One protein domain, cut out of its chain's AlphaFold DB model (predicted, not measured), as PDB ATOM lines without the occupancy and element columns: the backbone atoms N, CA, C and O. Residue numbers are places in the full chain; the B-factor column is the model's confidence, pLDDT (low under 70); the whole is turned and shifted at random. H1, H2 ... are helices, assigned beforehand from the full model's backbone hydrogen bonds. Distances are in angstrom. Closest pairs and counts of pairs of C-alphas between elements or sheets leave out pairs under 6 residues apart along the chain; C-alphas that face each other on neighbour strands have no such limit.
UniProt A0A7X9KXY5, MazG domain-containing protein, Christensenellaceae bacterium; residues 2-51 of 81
ATOM      1  N   CYS A   2     164.599 187.846 113.299       71.00
ATOM      2  CA  CYS A   2     163.122 187.817 113.175       71.00
ATOM      3  C   CYS A   2     162.548 188.856 112.193       71.00
ATOM      4  O   CYS A   2     161.619 188.544 111.456       71.00
ATOM      5  N   CYS A   3     163.121 190.065 112.130       79.50
ATOM      6  CA  CYS A   3     162.660 191.094 111.191       79.50
ATOM      7  C   CYS A   3     162.850 190.704 109.713       79.50
ATOM      8  O   CYS A   3     162.077 191.159 108.882       79.50
ATOM      9  N   MET A   4     163.835 189.853 109.396       87.56
ATOM     10  CA  MET A   4     164.080 189.378 108.029       87.56
ATOM     11  C   MET A   4     162.958 188.433 107.594       87.56
ATOM     12  O   MET A   4     162.289 188.710 106.612       87.56
ATOM     13  N   ALA A   5     162.643 187.408 108.395       92.38
ATOM     14  CA  ALA A   5     161.567 186.464 108.077       92.38
ATOM     15  C   ALA A   5     160.200 187.148 107.870       92.38
ATOM     16  O   ALA A   5     159.423 186.732 107.016       92.38
ATOM     17  N   MET A   6     159.914 188.212 108.629       94.25
ATOM     18  CA  MET A   6     158.694 189.008 108.446       94.25
ATOM     19  C   MET A   6     158.688 189.794 107.128       94.25
ATOM     20  O   MET A   6     157.631 189.912 106.512       94.25
ATOM     21  N   SER A   7     159.842 190.319 106.708       95.31
ATOM     22  CA  SER A   7     159.997 191.003 105.420       95.31
ATOM     23  C   SER A   7     159.763 190.032 104.266       95.31
ATOM     24  O   SER A   7     158.861 190.262 103.463       95.31
ATOM     25  N   GLU A   8     160.472 188.898 104.264       96.75
ATOM     26  CA  GLU A   8     160.380 187.904 103.183       96.75
ATOM     27  C   GLU A   8     158.973 187.308 103.066       96.75
ATOM     28  O   GLU A   8     158.450 187.093 101.973       96.75
ATOM     29  N   LEU A   9     158.294 187.092 104.199       96.69
ATOM     30  CA  LEU A   9     156.897 186.664 104.190       96.69
ATOM     31  C   LEU A   9     155.995 187.702 103.506       96.69
ATOM     32  O   LEU A   9     155.098 187.327 102.753       96.69
ATOM     33  N   GLY A  10     156.229 188.994 103.746       96.69
ATOM     34  CA  GLY A  10     155.513 190.079 103.079       96.69
ATOM     35  C   GLY A  10     155.727 190.076 101.564       96.69
ATOM     36  O   GLY A  10     154.764 190.232 100.809       96.69
ATOM     37  N   GLU A  11     156.959 189.829 101.116       96.50
ATOM     38  CA  GLU A  11     157.300 189.735  99.693       96.50
ATOM     39  C   GLU A  11     156.592 188.556  99.018       96.50
ATOM     40  O   GLU A  11     155.923 188.741  97.994       96.50
ATOM     41  N   VAL A  12     156.615 187.374  99.641       97.38
ATOM     42  CA  VAL A  12     155.868 186.194  99.177       97.38
ATOM     43  C   VAL A  12     154.361 186.475  99.140       97.38
ATOM     44  O   VAL A  12     153.700 186.194  98.138       97.38
ATOM     45  N   CYS A  13     153.794 187.087 100.186       97.12
ATOM     46  CA  CYS A  13     152.375 187.459 100.219       97.12
ATOM     47  C   CYS A  13     151.995 188.471  99.127       97.12
ATOM     48  O   CYS A  13     150.856 188.454  98.650       97.12
ATOM     49  N   SER A  14     152.931 189.315  98.679       96.69
ATOM     50  CA  SER A  14     152.686 190.268  97.592       96.69
ATOM     51  C   SER A  14     152.328 189.577  96.269       96.69
ATOM     52  O   SER A  14     151.577 190.140  95.473       96.69
ATOM     53  N   PHE A  15     152.797 188.344  96.035       97.00
ATOM     54  CA  PHE A  15     152.411 187.564  94.855       97.00
ATOM     55  C   PHE A  15     150.942 187.162  94.898       97.00
ATOM     56  O   PHE A  15     150.239 187.335  93.906       97.00
ATOM     57  N   PHE A  16     150.448 186.718  96.055       93.94
ATOM     58  CA  PHE A  16     149.025 186.424  96.224       93.94
ATOM     59  C   PHE A  16     148.170 187.682  96.027       93.94
ATOM     60  O   PHE A  16     147.141 187.650  95.360       93.94
ATOM     61  N   GLN A  17     148.614 188.829  96.549       96.62
ATOM     62  CA  GLN A  17     147.934 190.101  96.302       96.62
ATOM     63  C   GLN A  17     147.882 190.445  94.803       96.62
ATOM     64  O   GLN A  17     146.821 190.825  94.304       96.62
ATOM     65  N   LYS A  18     149.003 190.302  94.088       96.12
ATOM     66  CA  LYS A  18     149.105 190.582  92.647       96.12
ATOM     67  C   LYS A  18     148.210 189.668  91.814       96.12
ATOM     68  O   LYS A  18     147.525 190.154  90.918       96.12
ATOM     69  N   GLU A  19     148.149 188.382  92.154       95.94
ATOM     70  CA  GLU A  19     147.242 187.419  91.519       95.94
ATOM     71  C   GLU A  19     145.785 187.897  91.639       95.94
ATOM     72  O   GLU A  19     145.044 187.944  90.659       95.94
ATOM     73  N   ARG A  20     145.380 188.353  92.832       95.88
ATOM     74  CA  ARG A  20     144.020 188.856  93.104       95.88
ATOM     75  C   ARG A  20     143.705 190.177  92.395       95.88
ATOM     76  O   ARG A  20     142.535 190.494  92.209       95.88
ATOM     77  N   GLN A  21     144.727 190.933  92.000       97.62
ATOM     78  CA  GLN A  21     144.620 192.144  91.180       97.62
ATOM     79  C   GLN A  21     144.618 191.842  89.667       97.62
ATOM     80  O   GLN A  21     144.485 192.765  88.868       97.62
ATOM     81  N   GLY A  22     144.732 190.569  89.268       97.06
ATOM     82  CA  GLY A  22     144.720 190.139  87.867       97.06
ATOM     83  C   GLY A  22     146.080 190.211  87.169       97.06
ATOM     84  O   GLY A  22     146.128 190.152  85.942       97.06
ATOM     85  N   HIS A  23     147.178 190.350  87.916       97.00
ATOM     86  CA  HIS A  23     148.525 190.292  87.350       97.00
ATOM     87  C   HIS A  23     148.969 188.845  87.117       97.00
ATOM     88  O   HIS A  23     148.703 187.963  87.934       97.00
ATOM     89  N   GLU A  24     149.709 188.619  86.032       96.81
ATOM     90  CA  GLU A  24     150.420 187.361  85.819       96.81
ATOM     91  C   GLU A  24     151.541 187.199  86.855       96.81
ATOM     92  O   GLU A  24     152.232 188.157  87.216       96.81
ATOM     93  N   ILE A  25     151.705 185.974  87.351       97.31
ATOM     94  CA  ILE A  25     152.689 185.648  88.376       97.31
ATOM     95  C   ILE A  25     153.977 185.155  87.728       97.31
ATOM     96  O   ILE A  25     154.013 184.109  87.082       97.31
ATOM     97  N   ASP A  26     155.068 185.875  87.983       96.38
ATOM     98  CA  ASP A  26     156.409 185.379  87.693       96.38
ATOM     99  C   ASP A  26     156.790 184.296  88.713       96.38
ATOM    100  O   ASP A  26     157.232 184.572  89.833       96.38
ATOM    101  N   HIS A  27     156.607 183.040  88.313       95.56
ATOM    102  CA  HIS A  27     156.935 181.879  89.134       95.56
ATOM    103  C   HIS A  27     158.432 181.742  89.438       95.56
ATOM    104  O   HIS A  27     158.776 181.147  90.461       95.56
ATOM    105  N   GLN A  28     159.325 182.267  88.588       97.62
ATOM    106  CA  GLN A  28     160.757 182.263  88.895       97.62
ATOM    107  C   GLN A  28     161.047 183.244  90.020       97.62
ATOM    108  O   GLN A  28     161.713 182.876  90.986       97.62
ATOM    109  N   LYS A  29     160.473 184.449  89.951       97.19
ATOM    110  CA  LYS A  29     160.617 185.424  91.031       97.19
ATOM    111  C   LYS A  29     160.000 184.922  92.340       97.19
ATOM    112  O   LYS A  29     160.662 184.978  93.367       97.19
ATOM    113  N   LEU A  30     158.795 184.343  92.305       97.50
ATOM    114  CA  LEU A  30     158.176 183.745  93.498       97.50
ATOM    115  C   LEU A  30     159.076 182.675  94.135       97.50
ATOM    116  O   LEU A  30     159.176 182.588  95.356       97.50
ATOM    117  N   LYS A  31     159.743 181.853  93.318       97.88
ATOM    118  CA  LYS A  31     160.658 180.821  93.813       97.88
ATOM    119  C   LYS A  31     161.890 181.412  94.508       97.88
ATOM    120  O   LYS A  31     162.366 180.796  95.458       97.88
ATOM    121  N   LEU A  32     162.389 182.561  94.048       97.69
ATOM    122  CA  LEU A  32     163.492 183.274  94.700       97.69
ATOM    123  C   LEU A  32     163.064 183.795  96.077       97.69
ATOM    124  O   LEU A  32     163.695 183.417  97.059       97.69
ATOM    125  N   GLU A  33     161.927 184.494  96.172       97.69
ATOM    126  CA  GLU A  33     161.435 185.005  97.468       97.69
ATOM    127  C   GLU A  33     161.116 183.872  98.463       97.69
ATOM    128  O   GLU A  33     161.358 183.969  99.665       97.69
ATOM    129  N   LEU A  34     160.586 182.742  97.974       97.69
ATOM    130  CA  LEU A  34     160.401 181.546  98.803       97.69
ATOM    131  C   LEU A  34     161.739 181.009  99.332       97.69
ATOM    132  O   LEU A  34     161.790 180.499 100.452       97.69
ATOM    133  N   GLY A  35     162.807 181.112  98.542       97.31
ATOM    134  CA  GLY A  35     164.166 180.765  98.949       97.31
ATOM    135  C   GLY A  35     164.682 181.666 100.067       97.31
ATOM    136  O   GLY A  35     165.189 181.153 101.066       97.31
ATOM    137  N   ASP A  36     164.483 182.976  99.944       97.06
ATOM    138  CA  ASP A  36     164.897 183.954 100.955       97.06
ATOM    139  C   ASP A  36     164.121 183.766 102.270       97.06
ATOM    140  O   ASP A  36     164.714 183.709 103.354       97.06
ATOM    141  N   LEU A  37     162.813 183.499 102.188       97.31
ATOM    142  CA  LEU A  37     162.008 183.121 103.351       97.31
ATOM    143  C   LEU A  37     162.518 181.825 104.004       97.31
ATOM    144  O   LEU A  37     162.635 181.750 105.231       97.31
ATOM    145  N   MET A  38     162.837 180.796 103.210       96.12
ATOM    146  CA  MET A  38     163.399 179.543 103.727       96.12
ATOM    147  C   MET A  38     164.751 179.759 104.410       96.12
ATOM    148  O   MET A  38     164.988 179.174 105.469       96.12
ATOM    149  N   PHE A  39     165.616 180.603 103.845       95.50
ATOM    150  CA  PHE A  39     166.897 180.968 104.443       95.50
ATOM    151  C   PHE A  39     166.691 181.646 105.804       95.50
ATOM    152  O   PHE A  39     167.231 181.183 106.811       95.50
ATOM    153  N   ALA A  40     165.832 182.667 105.865       95.31
ATOM    154  CA  ALA A  40     165.534 183.388 107.099       95.31
ATOM    155  C   ALA A  40     164.945 182.473 108.191       95.31
ATOM    156  O   ALA A  40     165.309 182.579 109.364       95.31
ATOM    157  N   VAL A  41     164.060 181.539 107.821       95.62
ATOM    158  CA  VAL A  41     163.512 180.534 108.747       95.62
ATOM    159  C   VAL A  41     164.593 179.558 109.214       95.62
ATOM    160  O   VAL A  41     164.638 179.224 110.399       95.62
ATOM    161  N   ASN A  42     165.477 179.104 108.324       95.12
ATOM    162  CA  ASN A  42     166.546 178.179 108.690       95.12
ATOM    163  C   ASN A  42     167.562 178.819 109.647       95.12
ATOM    164  O   ASN A  42     168.018 178.152 110.574       95.12
ATOM    165  N   GLU A  43     167.864 180.106 109.484       94.75
ATOM    166  CA  GLU A  43     168.685 180.867 110.432       94.75
ATOM    167  C   GLU A  43     168.044 180.903 111.831       94.75
ATOM    168  O   GLU A  43     168.708 180.625 112.832       94.75
ATOM    169  N   LEU A  44     166.727 181.140 111.919       93.81
ATOM    170  CA  LEU A  44     165.992 181.093 113.192       93.81
ATOM    171  C   LEU A  44     166.002 179.696 113.827       93.81
ATOM    172  O   LEU A  44     166.152 179.572 115.041       93.81
ATOM    173  N   ILE A  45     165.856 178.639 113.026       95.31
ATOM    174  CA  ILE A  45     165.947 177.255 113.511       95.31
ATOM    175  C   ILE A  45     167.356 176.973 114.042       95.31
ATOM    176  O   ILE A  45     167.502 176.451 115.149       95.31
ATOM    177  N   SER A  46     168.381 177.387 113.302       94.31
ATOM    178  CA  SER A  46     169.786 177.175 113.661       94.31
ATOM    179  C   SER A  46     170.161 177.923 114.942       94.31
ATOM    180  O   SER A  46     170.874 177.381 115.784       94.31
ATOM    181  N   PHE A  47     169.597 179.116 115.163       93.69
ATOM    182  CA  PHE A  47     169.736 179.869 116.415       93.69
ATOM    183  C   PHE A  47     169.251 179.088 117.649       93.69
ATOM    184  O   PHE A  47     169.783 179.264 118.742       93.69
ATOM    185  N   THR A  48     168.278 178.185 117.486       93.25
ATOM    186  CA  THR A  48     167.800 177.316 118.577       93.25
ATOM    187  C   THR A  48     168.644 176.052 118.781       93.25
ATOM    188  O   THR A  48     168.292 175.219 119.610       93.25
ATOM    189  N   GLY A  49     169.737 175.881 118.028       95.38
ATOM    190  CA  GLY A  49     170.573 174.678 118.058       95.38
ATOM    191  C   GLY A  49     169.957 173.468 117.349       95.38
ATOM    192  O   GLY A  49     170.470 172.360 117.479       95.38
ATOM    193  N   ASN A  50     168.866 173.666 116.604       95.81
ATOM    194  CA  ASN A  50     168.181 172.618 115.849       95.81
ATOM    195  C   ASN A  50     168.510 172.718 114.354       95.81
ATOM    196  O   ASN A  50     169.042 173.720 113.880       95.81
ATOM    197  N   ASN A  51     168.138 171.693 113.586       95.69
ATOM    198  CA  ASN A  51     168.169 171.732 112.120       95.69
ATOM    199  C   ASN A  51     166.750 171.660 111.532       95.69
ATOM    200  O   ASN A  51     165.818 171.152 112.162       95.69
TER     201      ASN A  51
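Overview. This is residues 2 to 51 of the 81 residues of the protein "MazG domain-containing protein" of Christensenellaceae bacterium (UniProt A0A7X9KXY5). What is the main picture? H2, the longest helix, folds back side by side with H1 in a long helical hairpin, a rod of 43 by 19 by 11 A. Residues 17 to 22, of which 17 to 20 belong to H1, stand free. What makes it up? The printed part has 50 residues with two named helices, H1 then H2, and no named strand; it is all helix in class, and loose, with a radius of gyration of the C-alphas of 12.8 A.

Along the chain. Where is H2? It is residues 27 to 47, 30.2 A from first to last C-alpha, ending at C-alpha 47 (169.736, 179.869, 116.415). Where is H1? It is residues 2 to 20, 27.7 A long, beginning at C-alpha 2 (163.122, 187.817, 113.175).

Arrangement. How do the helices stand? H2 and H1 touch, their closest C-alphas, Leu 37 and Glu 8, being 5.1 A apart. They run opposite ways at a shallow tilt of 24 degrees. What of their backbones? Every O i to N i+4 pair is within hydrogen-bond range in H2, and 13 of 15 in H1.

Size, cuts and confidence. How large is it? The two C-alphas farthest apart, Gly 22 and Gly 49, are 42.6 A apart. Is it continuous? The printed part has no cut, and the link from H1 to H2, 6 residues, is short. Is confidence low anywhere? No printed residue is under 70.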